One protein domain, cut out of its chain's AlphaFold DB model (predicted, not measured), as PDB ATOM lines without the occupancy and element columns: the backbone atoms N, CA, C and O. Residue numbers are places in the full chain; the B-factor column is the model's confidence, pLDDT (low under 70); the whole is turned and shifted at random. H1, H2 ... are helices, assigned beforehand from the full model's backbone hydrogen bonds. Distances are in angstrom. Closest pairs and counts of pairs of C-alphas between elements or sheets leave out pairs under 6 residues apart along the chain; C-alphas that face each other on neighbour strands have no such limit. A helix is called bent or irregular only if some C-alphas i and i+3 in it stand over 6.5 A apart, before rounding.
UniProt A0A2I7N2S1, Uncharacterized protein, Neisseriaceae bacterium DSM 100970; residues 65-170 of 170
ATOM      1  N   TYR A  65      41.360 -37.505 -50.183       69.38
ATOM      2  CA  TYR A  65      41.807 -37.004 -48.880       69.38
ATOM      3  C   TYR A  65      40.804 -36.035 -48.236       69.38
ATOM      4  O   TYR A  65      40.686 -35.999 -47.012       69.38
ATOM      5  N   PHE A  66      40.029 -35.299 -49.040       68.50
ATOM      6  CA  PHE A  66      38.938 -34.457 -48.539       68.50
ATOM      7  C   PHE A  66      37.780 -35.263 -47.944       68.50
ATOM      8  O   PHE A  66      37.110 -34.789 -47.022       68.50
ATOM      9  N   ASP A  67      37.568 -36.493 -48.409       67.00
ATOM     10  CA  ASP A  67      36.539 -37.361 -47.853       67.00
ATOM     11  C   ASP A  67      36.897 -37.767 -46.425       67.00
ATOM     12  O   ASP A  67      36.011 -37.751 -45.581       67.00
ATOM     13  N   ALA A  68      38.178 -37.998 -46.100       64.62
ATOM     14  CA  ALA A  68      38.624 -38.303 -44.732       64.62
ATOM     15  C   ALA A  68      38.129 -37.263 -43.713       64.62
ATOM     16  O   ALA A  68      37.602 -37.612 -42.655       64.62
ATOM     17  N   PHE A  69      38.259 -35.978 -44.056       65.25
ATOM     18  CA  PHE A  69      37.804 -34.872 -43.216       65.25
ATOM     19  C   PHE A  69      36.280 -34.785 -43.162       65.25
ATOM     20  O   PHE A  69      35.709 -34.656 -42.080       65.25
ATOM     21  N   ASN A  70      35.604 -34.920 -44.304       64.00
ATOM     22  CA  ASN A  70      34.140 -34.937 -44.353       64.00
ATOM     23  C   ASN A  70      33.545 -36.107 -43.557       64.00
ATOM     24  O   ASN A  70      32.488 -35.978 -42.936       64.00
ATOM     25  N   PHE A  71      34.232 -37.246 -43.543       64.00
ATOM     26  CA  PHE A  71      33.828 -38.445 -42.829       64.00
ATOM     27  C   PHE A  71      33.977 -38.301 -41.317       64.00
ATOM     28  O   PHE A  71      33.151 -38.859 -40.603       64.00
ATOM     29  N   LEU A  72      34.915 -37.496 -40.803       63.28
ATOM     30  CA  LEU A  72      35.014 -37.206 -39.365       63.28
ATOM     31  C   LEU A  72      33.749 -36.537 -38.815       63.28
ATOM     32  O   LEU A  72      33.329 -36.869 -37.706       63.28
ATOM     33  N   ILE A  73      33.115 -35.668 -39.603       63.41
ATOM     34  CA  ILE A  73      32.022 -34.804 -39.134       63.41
ATOM     35  C   ILE A  73      30.629 -35.352 -39.506       63.41
ATOM     36  O   ILE A  73      29.626 -34.984 -38.904       63.41
ATOM     37  N   LYS A  74      30.546 -36.292 -40.456       65.75
ATOM     38  CA  LYS A  74      29.290 -36.958 -40.844       65.75
ATOM     39  C   LYS A  74      28.896 -38.124 -39.910       65.75
ATOM     40  O   LYS A  74      29.780 -38.745 -39.306       65.75
ATOM     41  N   PRO A  75      27.596 -38.495 -39.857       61.25
ATOM     42  CA  PRO A  75      26.450 -37.877 -40.532       61.25
ATOM     43  C   PRO A  75      26.009 -36.578 -39.851       61.25
ATOM     44  O   PRO A  75      25.801 -36.539 -38.642       61.25
ATOM     45  N   PHE A  76      25.822 -35.527 -40.650       66.56
ATOM     46  CA  PHE A  76      25.115 -34.332 -40.201       66.56
ATOM     47  C   PHE A  76      23.612 -34.565 -40.301       66.56
ATOM     48  O   PHE A  76      23.166 -35.174 -41.279       66.56
ATOM     49  N   ILE A  77      22.845 -33.987 -39.370       66.56
ATOM     50  CA  ILE A  77      21.371 -33.988 -39.393       66.56
ATOM     51  C   ILE A  77      20.852 -33.582 -40.784       66.56
ATOM     52  O   ILE A  77      20.004 -34.252 -41.357       66.56
ATOM     53  N   LEU A  78      21.447 -32.542 -41.380       64.56
ATOM     54  CA  LEU A  78      21.062 -31.989 -42.687       64.56
ATOM     55  C   LEU A  78      21.360 -32.907 -43.888       64.56
ATOM     56  O   LEU A  78      20.883 -32.657 -44.987       64.56
ATOM     57  N   THR A  79      22.179 -33.944 -43.703       67.00
ATOM     58  CA  THR A  79      22.588 -34.880 -44.769       67.00
ATOM     59  C   THR A  79      21.999 -36.277 -44.594       67.00
ATOM     60  O   THR A  79      22.320 -37.175 -45.377       67.00
ATOM     61  N   ALA A  80      21.172 -36.475 -43.565       72.62
ATOM     62  CA  ALA A  80      20.525 -37.746 -43.296       72.62
ATOM     63  C   ALA A  80      19.510 -38.063 -44.403       72.62
ATOM     64  O   ALA A  80      18.656 -37.248 -44.738       72.62
ATOM     65  N   LYS A  81      19.622 -39.257 -44.989       77.56
ATOM     66  CA  LYS A  81      18.738 -39.735 -46.063       77.56
ATOM     67  C   LYS A  81      17.581 -40.597 -45.554       77.56
ATOM     68  O   LYS A  81      16.703 -40.946 -46.335       77.56
ATOM     69  N   ASN A  82      17.613 -40.996 -44.286       81.56
ATOM     70  CA  ASN A  82      16.617 -41.852 -43.649       81.56
ATOM     71  C   ASN A  82      16.589 -41.641 -42.126       81.56
ATOM     72  O   ASN A  82      17.551 -41.148 -41.536       81.56
ATOM     73  N   ASP A  83      15.499 -42.063 -41.486       83.12
ATOM     74  CA  ASP A  83      15.216 -41.784 -40.070       83.12
ATOM     75  C   ASP A  83      16.285 -42.338 -39.119       83.12
ATOM     76  O   ASP A  83      16.673 -41.689 -38.146       83.12
ATOM     77  N   LEU A  84      16.855 -43.504 -39.443       80.81
ATOM     78  CA  LEU A  84      17.952 -44.089 -38.670       80.81
ATOM     79  C   LEU A  84      19.206 -43.196 -38.681       80.81
ATOM     80  O   LEU A  84      19.886 -43.078 -37.664       80.81
ATOM     81  N   GLN A  85      19.516 -42.542 -39.809       76.75
ATOM     82  CA  GLN A  85      20.648 -41.611 -39.889       76.75
ATOM     83  C   GLN A  85      20.397 -40.334 -39.084       76.75
ATOM     84  O   GLN A  85      21.354 -39.766 -38.562       76.75
ATOM     85  N   ILE A  86      19.138 -39.905 -38.945       80.19
ATOM     86  CA  ILE A  86      18.778 -38.763 -38.096       80.19
ATOM     87  C   ILE A  86      19.088 -39.099 -36.636       80.19
ATOM     88  O   ILE A  86      19.825 -38.356 -35.988       80.19
ATOM     89  N   ILE A  87      18.631 -40.254 -36.146       84.44
ATOM     90  CA  ILE A  87      18.922 -40.713 -34.777       84.44
ATOM     91  C   ILE A  87      20.438 -40.800 -34.547       84.44
ATOM     92  O   ILE A  87      20.953 -40.217 -33.595       84.44
ATOM     93  N   GLN A  88      21.174 -41.420 -35.474       77.25
ATOM     94  CA  GLN A  88      22.638 -41.526 -35.404       77.25
ATOM     95  C   GLN A  88      23.345 -40.162 -35.406       77.25
ATOM     96  O   GLN A  88      24.383 -39.993 -34.767       77.25
ATOM     97  N   SER A  89      22.806 -39.172 -36.121       78.44
ATOM     98  CA  SER A  89      23.362 -37.817 -36.117       78.44
ATOM     99  C   SER A  89      23.128 -37.099 -34.783       78.44
ATOM    100  O   SER A  89      24.035 -36.426 -34.291       78.44
ATOM    101  N   CYS A  90      21.971 -37.310 -34.142       81.44
ATOM    102  CA  CYS A  90      21.701 -36.822 -32.789       81.44
ATOM    103  C   CYS A  90      22.624 -37.484 -31.754       81.44
ATOM    104  O   CYS A  90      23.199 -36.789 -30.916       81.44
ATOM    105  N   GLU A  91      22.829 -38.801 -31.839       80.81
ATOM    106  CA  GLU A  91      23.767 -39.534 -30.976       80.81
ATOM    107  C   GLU A  91      25.200 -38.998 -31.105       80.81
ATOM    108  O   GLU A  91      25.870 -38.766 -30.099       80.81
ATOM    109  N   ASN A  92      25.659 -38.713 -32.327       77.94
ATOM    110  CA  ASN A  92      26.978 -38.112 -32.547       77.94
ATOM    111  C   ASN A  92      27.127 -36.728 -31.900       77.94
ATOM    112  O   ASN A  92      28.194 -36.417 -31.371       77.94
ATOM    113  N   ILE A  93      26.079 -35.901 -31.914       80.00
ATOM    114  CA  ILE A  93      26.092 -34.596 -31.237       80.00
ATOM    115  C   ILE A  93      26.145 -34.788 -29.719       80.00
ATOM    116  O   ILE A  93      26.926 -34.119 -29.042       80.00
ATOM    117  N   LEU A  94      25.371 -35.737 -29.183       82.50
ATOM    118  CA  LEU A  94      25.391 -36.059 -27.756       82.50
ATOM    119  C   LEU A  94      26.782 -36.515 -27.285       82.50
ATOM    120  O   LEU A  94      27.227 -36.132 -26.204       82.50
ATOM    121  N   LEU A  95      27.514 -37.257 -28.118       79.19
ATOM    122  CA  LEU A  95      28.889 -37.680 -27.832       79.19
ATOM    123  C   LEU A  95      29.905 -36.536 -27.827       79.19
ATOM    124  O   LEU A  95      30.983 -36.671 -27.248       79.19
ATOM    125  N   PHE A  96      29.570 -35.395 -28.423       78.81
ATOM    126  CA  PHE A  96      30.453 -34.236 -28.444       78.81
ATOM    127  C   PHE A  96      30.537 -33.544 -27.073       78.81
ATOM    128  O   PHE A  96      31.588 -33.015 -26.710       78.81
ATOM    129  N   PHE A  97      29.472 -33.601 -26.265       84.12
ATOM    130  CA  PHE A  97      29.440 -32.997 -24.927       84.12
ATOM    131  C   PHE A  97      30.509 -33.540 -23.964       84.12
ATOM    132  O   PHE A  97      31.269 -32.728 -23.427       84.12
ATOM    133  N   PRO A  98      30.645 -34.864 -23.733       84.19
ATOM    134  CA  PRO A  98      31.678 -35.379 -22.836       84.19
ATOM    135  C   PRO A  98      33.094 -35.076 -23.345       84.19
ATOM    136  O   PRO A  98      33.985 -34.803 -22.538       84.19
ATOM    137  N   LEU A  99      33.306 -35.054 -24.667       85.00
ATOM    138  CA  LEU A  99      34.587 -34.668 -25.265       85.00
ATOM    139  C   LEU A  99      34.942 -33.212 -24.936       85.00
ATOM    140  O   LEU A  99      36.040 -32.946 -24.441       85.00
ATOM    141  N   LEU A 100      34.005 -32.283 -25.145       85.12
ATOM    142  CA  LEU A 100      34.190 -30.870 -24.808       85.12
ATOM    143  C   LEU A 100      34.420 -30.666 -23.309       85.12
ATOM    144  O   LEU A 100      35.314 -29.912 -22.928       85.12
ATOM    145  N   MET A 101      33.668 -31.370 -22.461       88.19
ATOM    146  CA  MET A 101      33.817 -31.285 -21.008       88.19
ATOM    147  C   MET A 101      35.220 -31.718 -20.558       88.19
ATOM    148  O   MET A 101      35.861 -31.016 -19.776       88.19
ATOM    149  N   ILE A 102      35.735 -32.834 -21.084       87.38
ATOM    150  CA  ILE A 102      37.094 -33.315 -20.785       87.38
ATOM    151  C   ILE A 102      38.145 -32.291 -21.214       87.38
ATOM    152  O   ILE A 102      39.057 -31.981 -20.443       87.38
ATOM    153  N   VAL A 103      38.024 -31.753 -22.431       83.88
ATOM    154  CA  VAL A 103      38.960 -30.745 -22.948       83.88
ATOM    155  C   VAL A 103      38.929 -29.493 -22.072       83.88
ATOM    156  O   VAL A 103      39.983 -29.020 -21.651       83.88
ATOM    157  N   TYR A 104      37.739 -29.006 -21.718       85.25
ATOM    158  CA  TYR A 104      37.554 -27.847 -20.848       85.25
ATOM    159  C   TYR A 104      38.196 -28.044 -19.465       85.25
ATOM    160  O   TYR A 104      39.010 -27.222 -19.035       85.25
ATOM    161  N   ILE A 105      37.924 -29.177 -18.805       85.69
ATOM    162  CA  ILE A 105      38.524 -29.532 -17.507       85.69
ATOM    163  C   ILE A 105      40.055 -29.573 -17.608       85.69
ATOM    164  O   ILE A 105      40.765 -29.107 -16.711       85.69
ATOM    165  N   ARG A 106      40.600 -30.120 -18.699       80.19
ATOM    166  CA  ARG A 106      42.053 -30.198 -18.905       80.19
ATOM    167  C   ARG A 106      42.690 -28.838 -19.164       80.19
ATOM    168  O   ARG A 106      43.811 -28.624 -18.699       80.19
ATOM    169  N   ILE A 107      42.005 -27.939 -19.865       82.12
ATOM    170  CA  ILE A 107      42.466 -26.564 -20.090       82.12
ATOM    171  C   ILE A 107      42.540 -25.815 -18.758       82.12
ATOM    172  O   ILE A 107      43.608 -25.300 -18.427       82.12
ATOM    173  N   ILE A 108      41.467 -25.834 -17.956       85.31
ATOM    174  CA  ILE A 108      41.435 -25.175 -16.635       85.31
ATOM    175  C   ILE A 108      42.575 -25.669 -15.750       85.31
ATOM    176  O   ILE A 108      43.287 -24.882 -15.128       85.31
ATOM    177  N   ASN A 109      42.800 -26.980 -15.735       80.62
ATOM    178  CA  ASN A 109      43.819 -27.576 -14.886       80.62
ATOM    179  C   ASN A 109      45.247 -27.507 -15.465       80.62
ATOM    180  O   ASN A 109      46.152 -28.119 -14.892       80.62
ATOM    181  N   LYS A 110      45.463 -26.815 -16.596       78.75
ATOM    182  CA  LYS A 110      46.750 -26.713 -17.319       78.75
ATOM    183  C   LYS A 110      47.369 -28.076 -17.680       78.75
ATOM    184  O   LYS A 110      48.584 -28.242 -17.693       78.75
ATOM    185  N   GLN A 111      46.529 -29.068 -17.979       76.62
ATOM    186  CA  GLN A 111      46.915 -30.455 -18.298       76.62
ATOM    187  C   GLN A 111      46.753 -30.807 -19.772       76.62
ATOM    188  O   GLN A 111      46.888 -31.970 -20.155       76.62
ATOM    189  N   PHE A 112      46.425 -29.825 -20.609       68.94
ATOM    190  CA  PHE A 112      46.139 -30.061 -22.018       68.94
ATOM    191  C   PHE A 112      47.267 -30.845 -22.708       68.94
ATOM    192  O   PHE A 112      47.015 -31.870 -23.333       68.94
ATOM    193  N   TRP A 113      48.525 -30.466 -22.479       71.56
ATOM    194  CA  TRP A 113      49.674 -31.132 -23.099       71.56
ATOM    195  C   TRP A 113      50.060 -32.471 -22.458       71.56
ATOM    196  O   TRP A 113      50.718 -33.281 -23.105       71.56
ATOM    197  N   SER A 114      49.641 -32.747 -21.220       73.56
ATOM    198  CA  SER A 114      50.048 -33.954 -20.483       73.56
ATOM    199  C   SER A 114      49.469 -35.245 -21.063       73.56
ATOM    200  O   SER A 114      50.085 -36.300 -20.928       73.56
ATOM    201  N   TYR A 115      48.325 -35.167 -21.749       78.00
ATOM    202  CA  TYR A 115      47.645 -36.348 -22.292       78.00
ATOM    203  C   TYR A 115      47.355 -36.268 -23.787       78.00
ATOM    204  O   TYR A 115      46.591 -37.079 -24.286       78.00
ATOM    205  N   CYS A 116      48.050 -35.383 -24.509       76.31
ATOM    206  CA  CYS A 116      47.967 -35.198 -25.966       76.31
ATOM    207  C   CYS A 116      48.100 -36.489 -26.811       76.31
ATOM    208  O   CYS A 116      47.758 -36.515 -27.993       76.31
ATOM    209  N   TYR A 117      48.620 -37.578 -26.234       80.38
ATOM    210  CA  TYR A 117      48.646 -38.888 -26.881       80.38
ATOM    211  C   TYR A 117      47.244 -39.505 -27.038       80.38
ATOM    212  O   TYR A 117      47.042 -40.264 -27.981       80.38
ATOM    213  N   LEU A 118      46.291 -39.177 -26.159       84.00
ATOM    214  CA  LEU A 118      44.904 -39.637 -26.243       84.00
ATOM    215  C   LEU A 118      44.179 -38.954 -27.404       84.00
ATOM    216  O   LEU A 118      43.489 -39.629 -28.159       84.00
ATOM    217  N   GLU A 119      44.388 -37.651 -27.606       83.69
ATOM    218  CA  GLU A 119      43.879 -36.925 -28.776       83.69
ATOM    219  C   GLU A 119      44.476 -37.480 -30.063       83.69
ATOM    220  O   GLU A 119      43.755 -37.702 -31.030       83.69
ATOM    221  N   PHE A 120      45.783 -37.752 -30.067       81.50
ATOM    222  CA  PHE A 120      46.437 -38.373 -31.214       81.50
ATOM    223  C   PHE A 120      45.847 -39.755 -31.525       81.50
ATOM    224  O   PHE A 120      45.566 -40.051 -32.685       81.50
ATOM    225  N   MET A 121      45.623 -40.593 -30.509       84.94
ATOM    226  CA  MET A 121      45.009 -41.911 -30.682       84.94
ATOM    227  C   MET A 121      43.577 -41.799 -31.220       84.94
ATOM    228  O   MET A 121      43.243 -42.479 -32.189       84.94
ATOM    229  N   LEU A 122      42.763 -40.898 -30.663       84.31
ATOM    230  CA  LEU A 122      41.396 -40.671 -31.129       84.31
ATOM    231  C   LEU A 122      41.376 -40.183 -32.585       84.31
ATOM    232  O   LEU A 122      40.671 -40.751 -33.413       84.31
ATOM    233  N   LEU A 123      42.175 -39.165 -32.916       80.75
ATOM    234  CA  LEU A 123      42.230 -38.593 -34.263       80.75
ATOM    235  C   LEU A 123      42.753 -39.598 -35.291       80.75
ATOM    236  O   LEU A 123      42.134 -39.764 -36.338       80.75
ATOM    237  N   SER A 124      43.853 -40.294 -34.992       80.81
ATOM    238  CA  SER A 124      44.413 -41.304 -35.901       80.81
ATOM    239  C   SER A 124      43.428 -42.446 -36.147       80.81
ATOM    240  O   SER A 124      43.198 -42.800 -37.300       80.81
ATOM    241  N   SER A 125      42.772 -42.953 -35.100       83.62
ATOM    242  CA  SER A 125      41.764 -44.014 -35.226       83.62
ATOM    243  C   SER A 125      40.577 -43.562 -36.074       83.62
ATOM    244  O   SER A 125      40.163 -44.264 -36.996       83.62
ATOM    245  N   CYS A 126      40.066 -42.354 -35.825       78.81
ATOM    246  CA  CYS A 126      38.961 -41.800 -36.597       78.81
ATOM    247  C   CYS A 126      39.338 -41.555 -38.069       78.81
ATOM    248  O   CYS A 126      38.508 -41.803 -38.941       78.81
ATOM    249  N   ILE A 127      40.567 -41.116 -38.367       79.12
ATOM    250  CA  ILE A 127      41.060 -40.924 -39.743       79.12
ATOM    251  C   ILE A 127      41.196 -42.266 -40.467       79.12
ATOM    252  O   ILE A 127      40.699 -42.404 -41.582       79.12
ATOM    253  N   ILE A 128      41.815 -43.264 -39.831       82.19
ATOM    254  CA  ILE A 128      42.004 -44.603 -40.409       82.19
ATOM    255  C   ILE A 128      40.650 -45.238 -40.741       82.19
ATOM    256  O   ILE A 128      40.438 -45.704 -41.857       82.19
ATOM    257  N   TYR A 129      39.691 -45.204 -39.813       81.19
ATOM    258  CA  TYR A 129      38.363 -45.769 -40.071       81.19
ATOM    259  C   TYR A 129      37.571 -44.974 -41.109       81.19
ATOM    260  O   TYR A 129      36.863 -45.569 -41.919       81.19
ATOM    261  N   SER A 130      37.723 -43.648 -41.136       77.88
ATOM    262  CA  SER A 130      37.141 -42.805 -42.190       77.88
ATOM    263  C   SER A 130      37.717 -43.118 -43.571       77.88
ATOM    264  O   SER A 130      37.033 -42.927 -44.570       77.88
ATOM    265  N   TYR A 131      38.956 -43.614 -43.632       79.12
ATOM    266  CA  TYR A 131      39.566 -44.069 -44.875       79.12
ATOM    267  C   TYR A 131      38.959 -45.389 -45.360       79.12
ATOM    268  O   TYR A 131      38.657 -45.548 -46.541       79.12
ATOM    269  N   VAL A 132      38.785 -46.350 -44.454       84.06
ATOM    270  CA  VAL A 132      38.407 -47.724 -44.810       84.06
ATOM    271  C   VAL A 132      36.898 -47.876 -45.054       84.06
ATOM    272  O   VAL A 132      36.488 -48.688 -45.884       84.06
ATOM    273  N   VAL A 133      36.053 -47.105 -44.361       81.12
ATOM    274  CA  VAL A 133      34.595 -47.309 -44.356       81.12
ATOM    275  C   VAL A 133      33.868 -46.365 -45.318       81.12
ATOM    276  O   VAL A 133      33.951 -45.150 -45.199       81.12
ATOM    277  N   PHE A 134      33.042 -46.927 -46.208       71.19
ATOM    278  CA  PHE A 134      32.258 -46.165 -47.196       71.19
ATOM    279  C   PHE A 134      30.852 -45.763 -46.739       71.19
ATOM    280  O   PHE A 134      30.236 -44.869 -47.320       71.19
ATOM    281  N   ASN A 135      30.309 -46.441 -45.727       74.94
ATOM    282  CA  ASN A 135      28.945 -46.222 -45.257       74.94
ATOM    283  C   ASN A 135      28.943 -45.336 -44.006       74.94
ATOM    284  O   ASN A 135      29.499 -45.714 -42.974       74.94
ATOM    285  N   TYR A 136      28.250 -44.197 -44.076       70.12
ATOM    286  CA  TYR A 136      28.116 -43.260 -42.958       70.12
ATOM    287  C   TYR A 136      27.557 -43.907 -41.684       70.12
ATOM    288  O   TYR A 136      28.070 -43.649 -40.600       70.12
ATOM    289  N   GLY A 137      26.558 -44.787 -41.797       67.06
ATOM    290  CA  GLY A 137      25.962 -45.453 -40.634       67.06
ATOM    291  C   GLY A 137      26.884 -46.496 -39.999       67.06
ATOM    292  O   GLY A 137      26.835 -46.744 -38.796       67.06
ATOM    293  N   THR A 138      27.756 -47.116 -40.790       73.75
ATOM    294  CA  THR A 138      28.788 -48.031 -40.285       73.75
ATOM    295  C   THR A 138      29.939 -47.253 -39.648       73.75
ATOM    296  O   THR A 138      30.418 -47.614 -38.575       73.75
ATOM    297  N   LEU A 139      30.322 -46.125 -40.245       74.12
ATOM    298  CA  LEU A 139      31.375 -45.268 -39.723       74.12
ATOM    299  C   LEU A 139      31.015 -44.682 -38.350       74.12
ATOM    300  O   LEU A 139      31.848 -44.705 -37.446       74.12
ATOM    301  N   THR A 140      29.783 -44.199 -38.163       71.50
ATOM    302  CA  THR A 140      29.313 -43.695 -36.858       71.50
ATOM    303  C   THR A 140      29.464 -44.741 -35.761       71.50
ATOM    304  O   THR A 140      29.985 -44.448 -34.686       71.50
ATOM    305  N   ARG A 141      29.093 -45.990 -36.059       77.94
ATOM    306  CA  ARG A 141      29.201 -47.103 -35.111       77.94
ATOM    307  C   ARG A 141      30.651 -47.402 -34.737       77.94
ATOM    308  O   ARG A 141      30.932 -47.627 -33.565       77.94
ATOM    309  N   TYR A 142      31.581 -47.344 -35.689       79.88
ATOM    310  CA  TYR A 142      32.993 -47.601 -35.400       79.88
ATOM    311  C   TYR A 142      33.717 -46.460 -34.691       79.88
ATOM    312  O   TYR A 142      34.721 -46.716 -34.034       79.88
ATOM    313  N   LYS A 143      33.218 -45.220 -34.746       78.38
ATOM    314  CA  LYS A 143      33.772 -44.120 -33.938       78.38
ATOM    315  C   LYS A 143      33.485 -44.297 -32.447       78.38
ATOM    316  O   LYS A 143      34.296 -43.883 -31.618       78.38
ATOM    317  N   PHE A 144      32.354 -44.914 -32.105       81.69
ATOM    318  CA  PHE A 144      31.877 -44.999 -30.727       81.69
ATOM    319  C   PHE A 144      32.874 -45.684 -29.775       81.69
ATOM    320  O   PHE A 144      33.215 -45.065 -28.766       81.69
ATOM    321  N   PRO A 145      33.441 -46.871 -30.082       86.31
ATOM    322  CA  PRO A 145      34.457 -47.488 -29.231       86.31
ATOM    323  C   PRO A 145      35.666 -46.585 -28.967       86.31
ATOM    324  O   PRO A 145      36.103 -46.478 -27.826       86.31
ATOM    325  N   PHE A 146      36.176 -45.877 -29.981       87.00
ATOM    326  CA  PHE A 146      37.327 -44.981 -29.811       87.00
ATOM    327  C   PHE A 146      36.999 -43.777 -28.930       87.00
ATOM    328  O   PHE A 146      37.802 -43.410 -28.071       87.00
ATOM    329  N   ILE A 147      35.811 -43.192 -29.099       85.06
ATOM    330  CA  ILE A 147      35.323 -42.094 -28.256       85.06
ATOM    331  C   ILE A 147      35.163 -42.572 -26.808       85.06
ATOM    332  O   ILE A 147      35.624 -41.896 -25.890       85.06
ATOM    333  N   VAL A 148      34.577 -43.752 -26.590       87.69
ATOM    334  CA  VAL A 148      34.420 -44.335 -25.250       87.69
ATOM    335  C   VAL A 148      35.779 -44.607 -24.611       87.69
ATOM    336  O   VAL A 148      36.010 -44.174 -23.483       87.69
ATOM    337  N   CYS A 149      36.706 -45.250 -25.325       89.06
ATOM    338  CA  CYS A 149      38.069 -45.461 -24.842       89.06
ATOM    339  C   CYS A 149      38.741 -44.133 -24.484       89.06
ATOM    340  O   CYS A 149      39.330 -44.016 -23.411       89.06
ATOM    341  N   TYR A 150      38.615 -43.115 -25.335       89.12
ATOM    342  CA  TYR A 150      39.139 -41.784 -25.053       89.12
ATOM    343  C   TYR A 150      38.544 -41.199 -23.765       89.12
ATOM    344  O   TYR A 150      39.295 -40.732 -22.905       89.12
ATOM    345  N   VAL A 151      37.222 -41.246 -23.598       89.06
ATOM    346  CA  VAL A 151      36.523 -40.717 -22.418       89.06
ATOM    347  C   VAL A 151      36.961 -41.450 -21.152       89.06
ATOM    348  O   VAL A 151      37.419 -40.810 -20.207       89.06
ATOM    349  N   VAL A 152      36.889 -42.783 -21.145       90.69
ATOM    350  CA  VAL A 152      37.243 -43.618 -19.987       90.69
ATOM    351  C   VAL A 152      38.697 -43.392 -19.578       90.69
ATOM    352  O   VAL A 152      38.975 -43.147 -18.406       90.69
ATOM    353  N   MET A 153      39.624 -43.392 -20.539       90.69
ATOM    354  CA  MET A 153      41.040 -43.168 -20.254       90.69
ATOM    355  C   MET A 153      41.287 -41.771 -19.678       90.69
ATOM    356  O   MET A 153      42.037 -41.637 -18.715       90.69
ATOM    357  N   ASN A 154      40.636 -40.732 -20.206       88.81
ATOM    358  CA  ASN A 154      40.755 -39.384 -19.646       88.81
ATOM    359  C   ASN A 154      40.194 -39.299 -18.218       88.81
ATOM    360  O   ASN A 154      40.821 -38.677 -17.362       88.81
ATOM    361  N   LEU A 155      39.051 -39.930 -17.937       88.75
ATOM    362  CA  LEU A 155      38.460 -39.945 -16.595       88.75
ATOM    363  C   LEU A 155      39.371 -40.646 -15.579       88.75
ATOM    364  O   LEU A 155      39.594 -40.110 -14.496       88.75
ATOM    365  N   ILE A 156      39.962 -41.786 -15.949       89.31
ATOM    366  CA  ILE A 156      40.941 -42.499 -15.114       89.31
ATOM    367  C   ILE A 156      42.146 -41.599 -14.799       89.31
ATOM    368  O   ILE A 156      42.568 -41.503 -13.649       89.31
ATOM    369  N   GLN A 157      42.683 -40.896 -15.800       86.12
ATOM    370  CA  GLN A 157      43.825 -39.993 -15.608       86.12
ATOM    371  C   GLN A 157      43.488 -38.813 -14.680       86.12
ATOM    372  O   GLN A 157      44.304 -38.428 -13.836       86.12
ATOM    373  N   LEU A 158      42.282 -38.251 -14.802       84.62
ATOM    374  CA  LEU A 158      41.808 -37.183 -13.919       84.62
ATOM    375  C   LEU A 158      41.628 -37.672 -12.471       84.62
ATOM    376  O   LEU A 158      42.042 -36.969 -11.545       84.62
ATOM    377  N   ASP A 159      41.084 -38.876 -12.264       86.94
ATOM    378  CA  ASP A 159      40.918 -39.476 -10.931       86.94
ATOM    379  C   ASP A 159      42.267 -39.764 -10.252       86.94
ATOM    380  O   ASP A 159      42.501 -39.343  -9.115       86.94
ATOM    381  N   ILE A 160      43.203 -40.397 -10.971       84.12
ATOM    382  CA  ILE A 160      44.559 -40.668 -10.465       84.12
ATOM    383  C   ILE A 160      45.222 -39.366 -10.010       84.12
ATOM    384  O   ILE A 160      45.795 -39.297  -8.921       84.12
ATOM    385  N   LYS A 161      45.115 -38.297 -10.802       79.19
ATOM    386  CA  LYS A 161      45.724 -37.017 -10.444       79.19
ATOM    387  C   LYS A 161      45.065 -36.355  -9.232       79.19
ATOM    388  O   LYS A 161      45.773 -35.771  -8.406       79.19
ATOM    389  N   SER A 162      43.742 -36.442  -9.111       78.75
ATOM    390  CA  SER A 162      43.010 -35.957  -7.934       78.75
ATOM    391  C   SER A 162      43.528 -36.621  -6.652       78.75
ATOM    392  O   SER A 162      43.883 -35.931  -5.692       78.75
ATOM    393  N   LYS A 163      43.693 -37.950  -6.670       81.38
ATOM    394  CA  LYS A 163      44.231 -38.730  -5.542       81.38
ATOM    395  C   LYS A 163      45.670 -38.349  -5.198       81.38
ATOM    396  O   LYS A 163      45.966 -38.076  -4.037       81.38
ATOM    397  N   THR A 164      46.544 -38.239  -6.196       76.81
ATOM    398  CA  THR A 164      47.948 -37.843  -5.985       76.81
ATOM    399  C   THR A 164      48.081 -36.425  -5.428       76.81
ATOM    400  O   THR A 164      49.000 -36.145  -4.664       76.81
ATOM    401  N   THR A 165      47.165 -35.518  -5.780       76.00
ATOM    402  CA  THR A 165      47.166 -34.147  -5.244       76.00
ATOM    403  C   THR A 165      46.781 -34.134  -3.764       76.00
ATOM    404  O   THR A 165      47.446 -33.464  -2.982       76.00
ATOM    405  N   LYS A 166      45.773 -34.920  -3.357       71.50
ATOM    406  CA  LYS A 166      45.373 -35.049  -1.944       71.50
ATOM    407  C   LYS A 166      46.488 -35.628  -1.067       71.50
ATOM    408  O   LYS A 166      46.747 -35.092   0.003       71.50
ATOM    409  N   LEU A 167      47.192 -36.652  -1.554       67.88
ATOM    410  CA  LEU A 167      48.310 -37.287  -0.839       67.88
ATOM    411  C   LEU A 167      49.522 -36.368  -0.620       67.88
ATOM    412  O   LEU A 167      50.327 -36.646   0.252       67.88
ATOM    413  N   LYS A 168      49.683 -35.293  -1.403       65.06
ATOM    414  CA  LYS A 168      50.779 -34.321  -1.213       65.06
ATOM    415  C   LYS A 168      50.475 -33.233  -0.181       65.06
ATOM    416  O   LYS A 168      51.366 -32.459   0.145       65.06
ATOM    417  N   ILE A 169      49.217 -33.114   0.241       64.56
ATOM    418  CA  ILE A 169      48.741 -32.078   1.173       64.56
ATOM    419  C   ILE A 169      48.606 -32.650   2.600       64.56
ATOM    420  O   ILE A 169      48.401 -31.897   3.547       64.56
ATOM    421  N   THR A 170      48.734 -33.974   2.747       59.09
ATOM    422  CA  THR A 170      48.799 -34.690   4.034       59.09
ATOM    423  C   THR A 170      50.250 -34.974   4.381       59.09
ATOM    424  O   THR A 170      50.567 -34.914   5.586       59.09
TER     425      THR A 170
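Overview. This is residues 65 to 170 of the 170 residues of an uncharacterized protein of Neisseriaceae bacterium DSM 100970 (UniProt A0A2I7N2S1). Three long helices, H2, H3 and H4, run side by side in a loose up-and-down bundle, with H4 touching both of the others and the short H1 crossing the bundle near the end of H3. The rear part of H4 and the residues after it, 159 to 170, stick out beyond the bundle as a free arm that adds to its length. The printed part has 106 residues with four named helices, H1, H2, H3 and H4 in that order, and no named strand; the class is all helix. The whole is loose, with a radius of gyration of the C-alphas of 16.5 A, and a rod in outline, spanning 58 by 26 by 19 A.

Arrangement. Start at H1, residues 65 to 73, and look for H3, residues 112 to 132: they touch, through residues 126 to 131 of H3 alone, and the closest C-alphas, those of Ala 68 and Ser 130, are 5.4 A apart. Their lines stand at a steep tilt of 66 degrees, opposite ways. H2, residues 83 to 108, is apart from H1. H2 and H3 are close but not clearly touching, at a shallow tilt of 21 degrees, opposite ways; the closest C-alphas are those of Arg 106 and Phe 112, at 5.1 A. Go on to H4, residues 136 to 167, which touches H2 at a shallow tilt of 23 degrees, the same way, with the closest C-alphas, those of Gln 85 and Gly 137, 6.6 A apart. H3 and H4 form a helical hairpin at a shallow tilt of 13 degrees, opposite ways; residues 139 to 154 of H4 alone touch H3, closest at the C-alphas of Leu 122 and Phe 146, 6.1 A. In the backbones, the O i to N i+4 pairs within hydrogen-bond range are 3 of 5 in H1, 19 of 22 in H2, 13 of 17 in H3 and 24 of 28 in H4.

Along the chain. Find C-alpha 65 at (41.807, -37.004, -48.880), where H1 begins. H2 runs 38.9 A from C-alpha 83 at (15.216, -41.784, -40.070) to C-alpha 108. H3 covers 29.9 A; it is irregular, with C-alphas 114 and 117 8.2 A apart, and has a kink of 32 degrees near residue 119. H4 covers 47.1 A and ends with C-alpha 167 at (48.310, -37.287, -0.839).

Size, cuts and confidence. The C-alphas of Lys 81 and Thr 170, the two farthest apart, are 58.6 A from each other. The printed part has no cut, and no link is long. Look for low confidence, pLDDT under 70, at residues 65 to 79, 112, 137 and 167 to 170.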